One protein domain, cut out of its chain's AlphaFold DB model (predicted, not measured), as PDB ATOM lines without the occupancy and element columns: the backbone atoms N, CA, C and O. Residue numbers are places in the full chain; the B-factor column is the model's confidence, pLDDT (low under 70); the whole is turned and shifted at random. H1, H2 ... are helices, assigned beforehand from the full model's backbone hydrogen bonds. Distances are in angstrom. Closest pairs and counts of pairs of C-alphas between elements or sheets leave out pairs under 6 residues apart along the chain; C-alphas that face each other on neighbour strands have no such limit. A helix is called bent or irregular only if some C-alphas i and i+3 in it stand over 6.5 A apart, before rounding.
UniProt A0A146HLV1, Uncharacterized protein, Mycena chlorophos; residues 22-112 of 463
ATOM      1  N   ARG A  22     -44.766 -31.363  13.867       95.88
ATOM      2  CA  ARG A  22     -45.455 -30.972  15.108       95.88
ATOM      3  C   ARG A  22     -46.343 -29.747  14.921       95.88
ATOM      4  O   ARG A  22     -47.356 -29.643  15.608       95.88
ATOM      5  N   ASP A  23     -45.987 -28.834  14.022       96.12
ATOM      6  CA  ASP A  23     -46.813 -27.661  13.727       96.12
ATOM      7  C   ASP A  23     -48.121 -28.068  13.040       96.12
ATOM      8  O   ASP A  23     -49.164 -27.488  13.330       96.12
ATOM      9  N   PHE A  24     -48.105 -29.122  12.219       95.44
ATOM     10  CA  PHE A  24     -49.327 -29.703  11.656       95.44
ATOM     11  C   PHE A  24     -50.121 -30.475  12.703       95.44
ATOM     12  O   PHE A  24     -51.289 -30.168  12.905       95.44
ATOM     13  N   LEU A  25     -49.497 -31.387  13.453       91.00
ATOM     14  CA  LEU A  25     -50.211 -32.169  14.476       91.00
ATOM     15  C   LEU A  25     -50.901 -31.290  15.533       91.00
ATOM     16  O   LEU A  25     -52.012 -31.589  15.951       91.00
ATOM     17  N   ASN A  26     -50.276 -30.175  15.922       93.94
ATOM     18  CA  ASN A  26     -50.839 -29.227  16.890       93.94
ATOM     19  C   ASN A  26     -51.587 -28.055  16.238       93.94
ATOM     20  O   ASN A  26     -52.001 -27.123  16.928       93.94
ATOM     21  N   ASN A  27     -51.713 -28.058  14.908       92.38
ATOM     22  CA  ASN A  27     -52.360 -27.011  14.128       92.38
ATOM     23  C   ASN A  27     -51.855 -25.594  14.504       92.38
ATOM     24  O   ASN A  27     -52.635 -24.653  14.708       92.38
ATOM     25  N   ARG A  28     -50.531 -25.452  14.643       96.19
ATOM     26  CA  ARG A  28     -49.834 -24.268  15.154       96.19
ATOM     27  C   ARG A  28     -49.218 -23.454  14.006       96.19
ATOM     28  O   ARG A  28     -48.415 -23.983  13.246       96.19
ATOM     29  N   PRO A  29     -49.525 -22.150  13.887       94.00
ATOM     30  CA  PRO A  29     -48.837 -21.269  12.946       94.00
ATOM     31  C   PRO A  29     -47.354 -21.090  13.279       94.00
ATOM     32  O   PRO A  29     -46.996 -20.929  14.448       94.00
ATOM     33  N   MET A  30     -46.501 -21.026  12.253       91.00
ATOM     34  CA  MET A  30     -45.075 -20.737  12.433       91.00
ATOM     35  C   MET A  30     -44.853 -19.368  13.090       91.00
ATOM     36  O   MET A  30     -45.512 -18.379  12.757       91.00
ATOM     37  N   LYS A  31     -43.893 -19.280  14.018       84.19
ATOM     38  CA  LYS A  31     -43.625 -18.036  14.763       84.19
ATOM     39  C   LYS A  31     -43.026 -16.941  13.878       84.19
ATOM     40  O   LYS A  31     -43.440 -15.786  13.971       84.19
ATOM     41  N   LYS A  32     -42.080 -17.306  13.015       73.25
ATOM     42  CA  LYS A  32     -41.352 -16.397  12.132       73.25
ATOM     43  C   LYS A  32     -41.629 -16.775  10.677       73.25
ATOM     44  O   LYS A  32     -41.872 -17.930  10.342       73.25
ATOM     45  N   THR A  33     -41.707 -15.767   9.818       64.38
ATOM     46  CA  THR A  33     -41.852 -15.953   8.373       64.38
ATOM     47  C   THR A  33     -40.920 -14.950   7.730       64.38
ATOM     48  O   THR A  33     -41.172 -13.746   7.785       64.38
ATOM     49  N   ILE A  34     -39.809 -15.438   7.188       64.25
ATOM     50  CA  ILE A  34     -38.793 -14.577   6.589       64.25
ATOM     51  C   ILE A  34     -39.363 -14.026   5.280       64.25
ATOM     52  O   ILE A  34     -39.714 -14.763   4.356       64.25
ATOM     53  N   SER A  35     -39.549 -12.707   5.249       61.12
ATOM     54  CA  SER A  35     -40.058 -11.974   4.094       61.12
ATOM     55  C   SER A  35     -38.887 -11.576   3.212       61.12
ATOM     56  O   SER A  35     -38.040 -10.799   3.641       61.12
ATOM     57  N   ILE A  36     -38.859 -12.048   1.968       59.59
ATOM     58  CA  ILE A  36     -37.884 -11.564   0.988       59.59
ATOM     59  C   ILE A  36     -38.398 -10.233   0.415       59.59
ATOM     60  O   ILE A  36     -39.508 -10.167  -0.121       59.59
ATOM     61  N   SER A  37     -37.625  -9.155   0.588       56.88
ATOM     62  CA  SER A  37     -37.885  -7.838  -0.023       56.88
ATOM     63  C   SER A  37     -37.728  -7.936  -1.554       56.88
ATOM     64  O   SER A  37     -37.129  -8.871  -2.063       56.88
ATOM     65  N   THR A  38     -38.270  -7.085  -2.418       50.19
ATOM     66  CA  THR A  38     -38.839  -5.731  -2.321       50.19
ATOM     67  C   THR A  38     -40.278  -5.663  -2.859       50.19
ATOM     68  O   THR A  38     -40.867  -4.589  -2.945       50.19
ATOM     69  N   ARG A  39     -40.884  -6.812  -3.201       55.28
ATOM     70  CA  ARG A  39     -42.273  -6.915  -3.697       55.28
ATOM     71  C   ARG A  39     -43.148  -7.898  -2.909       55.28
ATOM     72  O   ARG A  39     -44.069  -8.462  -3.479       55.28
ATOM     73  N   CYS A  40     -42.864  -8.109  -1.620       54.91
ATOM     74  CA  CYS A  40     -43.746  -8.713  -0.600       54.91
ATOM     75  C   CYS A  40     -44.613  -9.927  -1.010       54.91
ATOM     76  O   CYS A  40     -45.696 -10.121  -0.456       54.91
ATOM     77  N   VAL A  41     -44.174 -10.781  -1.939       60.22
ATOM     78  CA  VAL A  41     -44.870 -12.044  -2.211       60.22
ATOM     79  C   VAL A  41     -44.223 -13.120  -1.356       60.22
ATOM     80  O   VAL A  41     -43.112 -13.567  -1.627       60.22
ATOM     81  N   ARG A  42     -44.935 -13.545  -0.306       63.31
ATOM     82  CA  ARG A  42     -44.547 -14.707   0.501       63.31
ATOM     83  C   ARG A  42     -44.580 -15.948  -0.392       63.31
ATOM     84  O   ARG A  42     -45.657 -16.435  -0.741       63.31
ATOM     85  N   ALA A  43     -43.405 -16.428  -0.784       75.62
ATOM     86  CA  ALA A  43     -43.241 -17.647  -1.564       75.62
ATOM     87  C   ALA A  43     -42.776 -18.795  -0.656       75.62
ATOM     88  O   ALA A  43     -41.952 -18.599   0.236       75.62
ATOM     89  N   LEU A  44     -43.283 -20.002  -0.901       87.94
ATOM     90  CA  LEU A  44     -42.776 -21.221  -0.269       87.94
ATOM     91  C   LEU A  44     -41.471 -21.654  -0.955       87.94
ATOM     92  O   LEU A  44     -41.375 -21.584  -2.183       87.94
ATOM     93  N   ASN A  45     -40.481 -22.107  -0.181       89.50
ATOM     94  CA  ASN A  45     -39.301 -22.799  -0.720       89.50
ATOM     95  C   ASN A  45     -39.670 -24.224  -1.184       89.50
ATOM     96  O   ASN A  45     -40.792 -24.679  -0.960       89.50
ATOM     97  N   ARG A  46     -38.730 -24.938  -1.822       90.88
ATOM     98  CA  ARG A  46     -38.941 -26.316  -2.316       90.88
ATOM     99  C   ARG A  46     -39.527 -27.244  -1.250       90.88
ATOM    100  O   ARG A  46     -40.495 -27.951  -1.523       90.88
ATOM    101  N   GLN A  47     -38.958 -27.208  -0.048       93.06
ATOM    102  CA  GLN A  47     -39.382 -28.038   1.077       93.06
ATOM    103  C   GLN A  47     -40.796 -27.681   1.560       93.06
ATOM    104  O   GLN A  47     -41.629 -28.564   1.732       93.06
ATOM    105  N   GLY A  48     -41.113 -26.393   1.713       94.00
ATOM    106  CA  GLY A  48     -42.455 -25.947   2.084       94.00
ATOM    107  C   GLY A  48     -43.511 -26.318   1.040       94.00
ATOM    108  O   GLY A  48     -44.629 -26.678   1.399       94.00
ATOM    109  N   ARG A  49     -43.153 -26.294  -0.252       93.44
ATOM    110  CA  ARG A  49     -44.020 -26.772  -1.339       93.44
ATOM    111  C   ARG A  49     -44.275 -28.278  -1.260       93.44
ATOM    112  O   ARG A  49     -45.428 -28.690  -1.363       93.44
ATOM    113  N   ALA A  50     -43.229 -29.074  -1.021       93.94
ATOM    114  CA  ALA A  50     -43.348 -30.519  -0.812       93.94
ATOM    115  C   ALA A  50     -44.289 -30.843   0.355       93.94
ATOM    116  O   ALA A  50     -45.246 -31.593   0.197       93.94
ATOM    117  N   ILE A  51     -44.066 -30.203   1.505       95.44
ATOM    118  CA  ILE A  51     -44.901 -30.366   2.696       95.44
ATOM    119  C   ILE A  51     -46.354 -29.984   2.405       95.44
ATOM    120  O   ILE A  51     -47.261 -30.729   2.759       95.44
ATOM    121  N   ALA A  52     -46.600 -28.857   1.730       95.25
ATOM    122  CA  ALA A  52     -47.958 -28.443   1.389       95.25
ATOM    123  C   ALA A  52     -48.689 -29.482   0.517       95.25
ATOM    124  O   ALA A  52     -49.865 -29.748   0.760       95.25
ATOM    125  N   ARG A  53     -48.000 -30.091  -0.459       93.94
ATOM    126  CA  ARG A  53     -48.570 -31.154  -1.304       93.94
ATOM    127  C   ARG A  53     -48.813 -32.448  -0.533       93.94
ATOM    128  O   ARG A  53     -49.906 -32.995  -0.645       93.94
ATOM    129  N   ILE A  54     -47.859 -32.887   0.293       93.88
ATOM    130  CA  ILE A  54     -48.017 -34.074   1.152       93.88
ATOM    131  C   ILE A  54     -49.224 -33.907   2.076       93.88
ATOM    132  O   ILE A  54     -50.082 -34.783   2.132       93.88
ATOM    133  N   MET A  55     -49.328 -32.768   2.764       95.44
ATOM    134  CA  MET A  55     -50.428 -32.527   3.699       95.44
ATOM    135  C   MET A  55     -51.782 -32.496   3.001       95.44
ATOM    136  O   MET A  55     -52.739 -33.077   3.505       95.44
ATOM    137  N   TYR A  56     -51.858 -31.867   1.827       93.88
ATOM    138  CA  TYR A  56     -53.083 -31.862   1.035       93.88
ATOM    139  C   TYR A  56     -53.478 -33.266   0.548       93.88
ATOM    140  O   TYR A  56     -54.663 -33.582   0.503       93.88
ATOM    141  N   ALA A  57     -52.500 -34.112   0.203       90.38
ATOM    142  CA  ALA A  57     -52.736 -35.477  -0.264       90.38
ATOM    143  C   ALA A  57     -53.194 -36.438   0.849       90.38
ATOM    144  O   ALA A  57     -53.973 -37.343   0.571       90.38
ATOM    145  N   HIS A  58     -52.737 -36.241   2.091       84.62
ATOM    146  CA  HIS A  58     -53.097 -37.099   3.233       84.62
ATOM    147  C   HIS A  58     -54.582 -37.041   3.581       84.62
ATOM    148  O   HIS A  58     -55.204 -38.073   3.812       84.62
ATOM    149  N   ASP A  59     -55.159 -35.840   3.613       77.19
ATOM    150  CA  ASP A  59     -56.590 -35.667   3.847       77.19
ATOM    151  C   ASP A  59     -57.038 -34.282   3.371       77.19
ATOM    152  O   ASP A  59     -56.945 -33.299   4.105       77.19
ATOM    153  N   ALA A  60     -57.554 -34.196   2.144       74.00
ATOM    154  CA  ALA A  60     -58.025 -32.935   1.570       74.00
ATOM    155  C   ALA A  60     -59.177 -32.280   2.368       74.00
ATOM    156  O   ALA A  60     -59.396 -31.073   2.238       74.00
ATOM    157  N   ASN A  61     -59.899 -33.044   3.202       59.09
ATOM    158  CA  ASN A  61     -60.995 -32.527   4.024       59.09
ATOM    159  C   ASN A  61     -60.487 -31.921   5.339       59.09
ATOM    160  O   ASN A  61     -61.030 -30.914   5.795       59.09
ATOM    161  N   VAL A  62     -59.442 -32.500   5.936       79.25
ATOM    162  CA  VAL A  62     -58.802 -31.951   7.145       79.25
ATOM    163  C   VAL A  62     -57.815 -30.842   6.770       79.25
ATOM    164  O   VAL A  62     -57.855 -29.735   7.319       79.25
ATOM    165  N   TRP A  63     -56.963 -31.092   5.778       93.19
ATOM    166  CA  TRP A  63     -55.901 -30.198   5.326       93.19
ATOM    167  C   TRP A  63     -56.314 -29.393   4.100       93.19
ATOM    168  O   TRP A  63     -55.751 -29.493   3.011       93.19
ATOM    169  N   THR A  64     -57.286 -28.512   4.314       93.81
ATOM    170  CA  THR A  64     -57.691 -27.531   3.302       93.81
ATOM    171  C   THR A  64     -56.553 -26.558   2.966       93.81
ATOM    172  O   THR A  64     -55.685 -26.271   3.800       93.81
ATOM    173  N   CYS A  65     -56.592 -25.952   1.770       94.75
ATOM    174  CA  CYS A  65     -55.654 -24.890   1.377       94.75
ATOM    175  C   CYS A  65     -55.568 -23.783   2.439       94.75
ATOM    176  O   CYS A  65     -54.478 -23.302   2.747       94.75
ATOM    177  N   ARG A  66     -56.708 -23.421   3.043       95.50
ATOM    178  CA  ARG A  66     -56.802 -22.448   4.136       95.50
ATOM    179  C   ARG A  66     -56.097 -22.912   5.413       95.50
ATOM    180  O   ARG A  66     -55.378 -22.117   6.022       95.50
ATOM    181  N   ALA A  67     -56.282 -24.166   5.826       95.06
ATOM    182  CA  ALA A  67     -55.638 -24.721   7.019       95.06
ATOM    183  C   ALA A  67     -54.110 -24.761   6.863       95.06
ATOM    184  O   ALA A  67     -53.384 -24.260   7.725       95.06
ATOM    185  N   ILE A  68     -53.634 -25.253   5.717       96.31
ATOM    186  CA  ILE A  68     -52.208 -25.289   5.376       96.31
ATOM    187  C   ILE A  68     -51.644 -23.860   5.320       96.31
ATOM    188  O   ILE A  68     -50.626 -23.560   5.948       96.31
ATOM    189  N   ALA A  69     -52.334 -22.933   4.646       94.81
ATOM    190  CA  ALA A  69     -51.910 -21.536   4.528       94.81
ATOM    191  C   ALA A  69     -51.753 -20.852   5.891       94.81
ATOM    192  O   ALA A  69     -50.824 -20.064   6.084       94.81
ATOM    193  N   ARG A  70     -52.626 -21.181   6.851       95.06
ATOM    194  CA  ARG A  70     -52.568 -20.672   8.225       95.06
ATOM    195  C   ARG A  70     -51.300 -21.118   8.951       95.06
ATOM    196  O   ARG A  70     -50.688 -20.289   9.621       95.06
ATOM    197  N   ILE A  71     -50.889 -22.379   8.791       95.75
ATOM    198  CA  ILE A  71     -49.656 -22.912   9.392       95.75
ATOM    199  C   ILE A  71     -48.435 -22.201   8.803       95.75
ATOM    200  O   ILE A  71     -47.623 -21.639   9.539       95.75
ATOM    201  N   PHE A  72     -48.372 -22.127   7.472       93.75
ATOM    202  CA  PHE A  72     -47.284 -21.476   6.740       93.75
ATOM    203  C   PHE A  72     -47.277 -19.939   6.838       93.75
ATOM    204  O   PHE A  72     -46.309 -19.298   6.432       93.75
ATOM    205  N   ARG A  73     -48.363 -19.328   7.332       92.44
ATOM    206  CA  ARG A  73     -48.621 -17.875   7.302       92.44
ATOM    207  C   ARG A  73     -48.473 -17.276   5.898       92.44
ATOM    208  O   ARG A  73     -47.944 -16.174   5.723       92.44
ATOM    209  N   VAL A  74     -48.983 -17.976   4.891       91.38
ATOM    210  CA  VAL A  74     -49.056 -17.506   3.496       91.38
ATOM    211  C   VAL A  74     -50.510 -17.303   3.069       91.38
ATOM    212  O   VAL A  74     -51.434 -17.584   3.828       91.38
ATOM    213  N   SER A  75     -50.728 -16.774   1.865       92.19
ATOM    214  CA  SER A  75     -52.082 -16.682   1.314       92.19
ATOM    215  C   SER A  75     -52.593 -18.062   0.894       92.19
ATOM    216  O   SER A  75     -51.816 -18.900   0.436       92.19
ATOM    217  N   GLU A  76     -53.904 -18.281   0.971       94.00
ATOM    218  CA  GLU A  76     -54.535 -19.511   0.475       94.00
ATOM    219  C   GLU A  76     -54.252 -19.744  -1.018       94.00
ATOM    220  O   GLU A  76     -53.973 -20.864  -1.438       94.00
ATOM    221  N   GLN A  77     -54.200 -18.668  -1.812       91.88
ATOM    222  CA  GLN A  77     -53.830 -18.742  -3.227       91.88
ATOM    223  C   GLN A  77     -52.401 -19.254  -3.441       91.88
ATOM    224  O   GLN A  77     -52.136 -19.911  -4.448       91.88
ATOM    225  N   THR A  78     -51.473 -18.965  -2.521       91.38
ATOM    226  CA  THR A  78     -50.103 -19.497  -2.577       91.38
ATOM    227  C   THR A  78     -50.122 -21.021  -2.468       91.38
ATOM    228  O   THR A  78     -49.438 -21.690  -3.238       91.38
ATOM    229  N   ILE A  79     -50.944 -21.560  -1.563       94.12
ATOM    230  CA  ILE A  79     -51.106 -23.005  -1.373       94.12
ATOM    231  C   ILE A  79     -51.819 -23.641  -2.568       94.12
ATOM    232  O   ILE A  79     -51.308 -24.599  -3.142       94.12
ATOM    233  N   ALA A  80     -52.925 -23.057  -3.032       92.00
ATOM    234  CA  ALA A  80     -53.668 -23.571  -4.184       92.00
ATOM    235  C   ALA A  80     -52.801 -23.666  -5.455       92.00
ATOM    236  O   ALA A  80     -52.850 -24.656  -6.181       92.00
ATOM    237  N   ARG A  81     -51.943 -22.665  -5.710       89.50
ATOM    238  CA  ARG A  81     -50.992 -22.697  -6.840       89.50
ATOM    239  C   ARG A  81     -49.920 -23.777  -6.700       89.50
ATOM    240  O   ARG A  81     -49.375 -24.195  -7.712       89.50
ATOM    241  N   CYS A  82     -49.590 -24.179  -5.474       90.25
ATOM    242  CA  CYS A  82     -48.592 -25.208  -5.190       90.25
ATOM    243  C   CYS A  82     -49.132 -26.629  -5.395       90.25
ATOM    244  O   CYS A  82     -48.363 -27.536  -5.712       90.25
ATOM    245  N   ILE A  83     -50.434 -26.815  -5.175       91.56
ATOM    246  CA  ILE A  83     -51.099 -28.122  -5.210       91.56
ATOM    247  C   ILE A  83     -51.560 -28.489  -6.626       91.56
ATOM    248  O   ILE A  83     -51.516 -29.657  -6.986       91.56
ATOM    249  N   LEU A  84     -51.984 -27.515  -7.440       86.38
ATOM    250  CA  LEU A  84     -52.556 -27.765  -8.770       86.38
ATOM    251  C   LEU A  84     -51.471 -28.064  -9.831       86.38
ATOM    252  O   LEU A  84     -50.797 -27.122 -10.263       86.38
ATOM    253  N   PRO A  85     -51.344 -29.310 -10.339       75.06
ATOM    254  CA  PRO A  85     -50.213 -29.734 -11.179       75.06
ATOM    255  C   PRO A  85     -50.054 -28.919 -12.472       75.06
ATOM    256  O   PRO A  85     -48.952 -28.492 -12.809       75.06
ATOM    257  N   ALA A  86     -51.167 -28.624 -13.155       75.06
ATOM    258  CA  ALA A  86     -51.165 -28.005 -14.484       75.06
ATOM    259  C   ALA A  86     -50.572 -26.585 -14.520       75.06
ATOM    260  O   ALA A  86     -49.960 -26.182 -15.503       75.06
ATOM    261  N   LYS A  87     -50.750 -25.804 -13.449       71.75
ATOM    262  CA  LYS A  87     -50.178 -24.445 -13.344       71.75
ATOM    263  C   LYS A  87     -48.789 -24.453 -12.717       71.75
ATOM    264  O   LYS A  87     -48.093 -23.438 -12.743       71.75
ATOM    265  N   TYR A  88     -48.434 -25.570 -12.103       75.88
ATOM    266  CA  TYR A  88     -47.286 -25.684 -11.238       75.88
ATOM    267  C   TYR A  88     -46.017 -26.051 -12.004       75.88
ATOM    268  O   TYR A  88     -45.020 -25.339 -11.888       75.88
ATOM    269  N   SER A  89     -46.083 -27.095 -12.834       80.62
ATOM    270  CA  SER A  89     -44.955 -27.562 -13.652       80.62
ATOM    271  C   SER A  89     -44.404 -26.467 -14.571       80.62
ATOM    272  O   SER A  89     -43.198 -26.359 -14.752       80.62
ATOM    273  N   VAL A  90     -45.277 -25.582 -15.064       82.25
ATOM    274  CA  VAL A  90     -44.900 -24.416 -15.881       82.25
ATOM    275  C   VAL A  90     -44.044 -23.412 -15.100       82.25
ATOM    276  O   VAL A  90     -43.170 -22.766 -15.668       82.25
ATOM    277  N   ARG A  91     -44.300 -23.248 -13.796       80.12
ATOM    278  CA  ARG A  91     -43.632 -22.237 -12.961       80.12
ATOM    279  C   ARG A  91     -42.377 -22.766 -12.266       80.12
ATOM    280  O   ARG A  91     -41.503 -21.968 -11.944       80.12
ATOM    281  N   TYR A  92     -42.315 -24.074 -12.021       82.38
ATOM    282  CA  TYR A  92     -41.219 -24.752 -11.326       82.38
ATOM    283  C   TYR A  92     -40.897 -26.085 -12.025       82.38
ATOM    284  O   TYR A  92     -41.246 -27.145 -11.504       82.38
ATOM    285  N   PRO A  93     -40.246 -26.060 -13.201       84.00
ATOM    286  CA  PRO A  93     -40.000 -27.268 -13.993       84.00
ATOM    287  C   PRO A  93     -39.089 -28.294 -13.294       84.00
ATOM    288  O   PRO A  93     -39.145 -29.472 -13.624       84.00
ATOM    289  N   GLY A  94     -38.279 -27.871 -12.314       85.06
ATOM    290  CA  GLY A  94     -37.435 -28.756 -11.502       85.06
ATOM    291  C   GLY A  94     -38.125 -29.385 -10.283       85.06
ATOM    292  O   GLY A  94     -37.547 -30.257  -9.637       85.06
ATOM    293  N   ASP A  95     -39.352 -28.978  -9.937       87.81
ATOM    294  CA  ASP A  95     -40.075 -29.576  -8.811       87.81
ATOM    295  C   ASP A  95     -40.824 -30.842  -9.248       87.81
ATOM    296  O   ASP A  95     -41.998 -30.807  -9.627       87.81
ATOM    297  N   VAL A  96     -40.154 -31.983  -9.128       89.00
ATOM    298  CA  VAL A  96     -40.774 -33.293  -9.344       89.00
ATOM    299  C   VAL A  96     -41.591 -33.692  -8.110       89.00
ATOM    300  O   VAL A  96     -41.054 -33.751  -7.003       89.00
ATOM    301  N   VAL A  97     -42.887 -33.979  -8.286       88.94
ATOM    302  CA  VAL A  97     -43.801 -34.376  -7.188       88.94
ATOM    303  C   VAL A  97     -43.345 -35.677  -6.518       88.94
ATOM    304  O   VAL A  97     -43.417 -35.791  -5.298       88.94
ATOM    305  N   ALA A  98     -42.792 -36.617  -7.290       89.38
ATOM    306  CA  ALA A  98     -42.238 -37.869  -6.767       89.38
ATOM    307  C   ALA A  98     -41.130 -37.649  -5.716       89.38
ATOM    308  O   ALA A  98     -40.972 -38.456  -4.805       89.38
ATOM    309  N   ASP A  99     -40.423 -36.516  -5.779       92.62
ATOM    310  CA  ASP A  99     -39.347 -36.186  -4.841       92.62
ATOM    311  C   ASP A  99     -39.846 -35.468  -3.574       92.62
ATOM    312  O   ASP A  99     -39.044 -35.123  -2.701       92.62
ATOM    313  N   ASP A 100     -41.150 -35.204  -3.437       94.19
ATOM    314  CA  ASP A 100     -41.681 -34.421  -2.317       94.19
ATOM    315  C   ASP A 100     -41.360 -35.048  -0.957       94.19
ATOM    316  O   ASP A 100     -40.999 -34.330  -0.026       94.19
ATOM    317  N   VAL A 101     -41.396 -36.376  -0.848       94.00
ATOM    318  CA  VAL A 101     -41.055 -37.092   0.393       94.00
ATOM    319  C   VAL A 101     -39.605 -36.822   0.799       94.00
ATOM    320  O   VAL A 101     -39.329 -36.508   1.959       94.00
ATOM    321  N   ARG A 102     -38.681 -36.866  -0.170       94.50
ATOM    322  CA  ARG A 102     -37.261 -36.560   0.044       94.50
ATOM    323  C   ARG A 102     -37.082 -35.105   0.471       94.50
ATOM    324  O   ARG A 102     -36.362 -34.828   1.425       94.50
ATOM    325  N   HIS A 103     -37.755 -34.177  -0.209       94.25
ATOM    326  CA  HIS A 103     -37.615 -32.748   0.064       94.25
ATOM    327  C   HIS A 103     -38.284 -32.294   1.362       94.25
ATOM    328  O   HIS A 103     -37.798 -31.341   1.961       94.25
ATOM    329  N   ALA A 104     -39.362 -32.943   1.811       94.62
ATOM    330  CA  ALA A 104     -40.038 -32.616   3.069       94.62
ATOM    331  C   ALA A 104     -39.170 -32.914   4.305       94.62
ATOM    332  O   ALA A 104     -39.301 -32.245   5.334       94.62
ATOM    333  N   GLY A 105     -38.247 -33.869   4.179       95.00
ATOM    334  CA  GLY A 105     -37.342 -34.316   5.231       95.00
ATOM    335  C   GLY A 105     -37.847 -35.578   5.936       95.00
ATOM    336  O   GLY A 105     -39.047 -35.776   6.132       95.00
ATOM    337  N   SER A 106     -36.909 -36.426   6.365       94.19
ATOM    338  CA  SER A 106     -37.182 -37.760   6.927       94.19
ATOM    339  C   SER A 106     -38.133 -37.741   8.129       94.19
ATOM    340  O   SER A 106     -39.040 -38.566   8.221       94.19
ATOM    341  N   LYS A 107     -37.992 -36.759   9.031       95.00
ATOM    342  CA  LYS A 107     -38.886 -36.591  10.191       95.00
ATOM    343  C   LYS A 107     -40.335 -36.331   9.775       95.00
ATOM    344  O   LYS A 107     -41.245 -36.801  10.456       95.00
ATOM    345  N   PHE A 108     -40.542 -35.578   8.694       94.56
ATOM    346  CA  PHE A 108     -41.870 -35.277   8.167       94.56
ATOM    347  C   PHE A 108     -42.461 -36.506   7.475       94.56
ATOM    348  O   PHE A 108     -43.561 -36.924   7.822       94.56
ATOM    349  N   ALA A 109     -41.681 -37.140   6.595       91.88
ATOM    350  CA  ALA A 109     -42.058 -38.365   5.892       91.88
ATOM    351  C   ALA A 109     -42.441 -39.514   6.840       91.88
ATOM    352  O   ALA A 109     -43.365 -40.261   6.550       91.88
ATOM    353  N   LYS A 110     -41.785 -39.631   8.004       92.81
ATOM    354  CA  LYS A 110     -42.129 -40.638   9.022       92.81
ATOM    355  C   LYS A 110     -43.533 -40.451   9.614       92.81
ATOM    356  O   LYS A 110     -44.173 -41.435   9.957       92.81
ATOM    357  N   HIS A 111     -43.991 -39.208   9.776       93.56
ATOM    358  CA  HIS A 111     -45.308 -38.908  10.363       93.56
ATOM    359  C   HIS A 111     -46.410 -38.788   9.308       93.56
ATOM    360  O   HIS A 111     -47.572 -39.028   9.611       93.56
ATOM    361  N   PHE A 112     -46.035 -38.419   8.086       92.88
ATOM    362  CA  PHE A 112     -46.927 -38.261   6.946       92.88
ATOM    363  C   PHE A 112     -46.352 -39.039   5.748       92.88
ATOM    364  O   PHE A 112     -45.846 -38.420   4.806       92.88
TER     365      PHE A 112
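This is residues 22 to 112 of the 463 residues of an uncharacterized protein of Mycena chlorophos (UniProt A0A146HLV1). The 13-residue helix H2 runs through the middle of a small body of crossed helices, with H3 and H4 packed on one side of it and H6 crossing it on the other. H7 and the short H1 are near each other at one end of the body, and a long loop, residues 26 to 45, swings away from the helices around Thr 38 before returning to H2. The printed part has 91 residues with seven named helices, H1 to H7 in order along the chain, and no named strand; its class is all helix. It is compact, with a radius of gyration of the C-alphas of 12.7 A, and its outline is rounded, with spans of 35 by 29 by 24 A.

H1, residues 22 to 25, begins at C-alpha 22 at (-45.455, -30.972, 15.108) and is 4.9 A long. H2, residues 46 to 58, measures 18.6 A and begins at C-alpha 46 at (-38.941, -26.316, -2.316). H3, residues 65 to 72, is 10.5 A long, and H4, residues 76 to 83, is 10.9 A. H5 holds residues 85 to 88 and is 5.0 A long. H6, residues 97 to 104, measures 11.1 A and is irregular, with C-alphas 98 and 101 7.3 A apart. H7, residues 106 to 111, is 8.9 A long and ends at C-alpha 111 at (-45.308, -38.908, 10.363).

H2 and H4 are the hubs, touching three helices each. H2 touches H3 with residues 52 to 56 alone; the two form a helical hairpin, opposite ways at a steep tilt of 43 degrees, and their closest C-alphas, Ala 52 and Ile 68, are 6.6 A apart. H2 and H4 touch about perpendicular, at 86 degrees, closest at the C-alphas of Arg 53 and Ile 83, 5.6 A. H2 touches H6 at 71 degrees, only just about perpendicular, with the C-alphas of Ala 50 and Asp 100 closest at 4.5 A. H3 and H4 touch at 80 degrees, about perpendicular, with the C-alphas of Arg 66 and Glu 76 closest at 5.2 A. H4 and H5 only just touch, with 3 pairs of C-alphas within 8 A, and only at the corner by their link; the C-alphas of Cys 82 and Tyr 88 are closest, at 6.2 A. H6 and H7 are close but not clearly touching, with the C-alphas of Val 101 and Ala 109 closest at 5.7 A. H1 is close to H3 but not clearly touching it, with the C-alphas of Asp 23 and Ile 71 closest at 7.0 A. H3 and H6 are apart. In H2, H3 and H4 every O i to N i+4 pair is within hydrogen-bond range, against 2 of 4 in H6 and 1 of 2 in H7; H1 and H5 are too short for such a pair.

The two C-alphas farthest apart, those of Thr 38 and Lys 110, are 36.9 A apart. The printed part has no cut, and the link from H1 to H2, 20 residues, is long. Mean pLDDT of the printed part is 86.3; residues 33 to 42 and residue 61 are under 70.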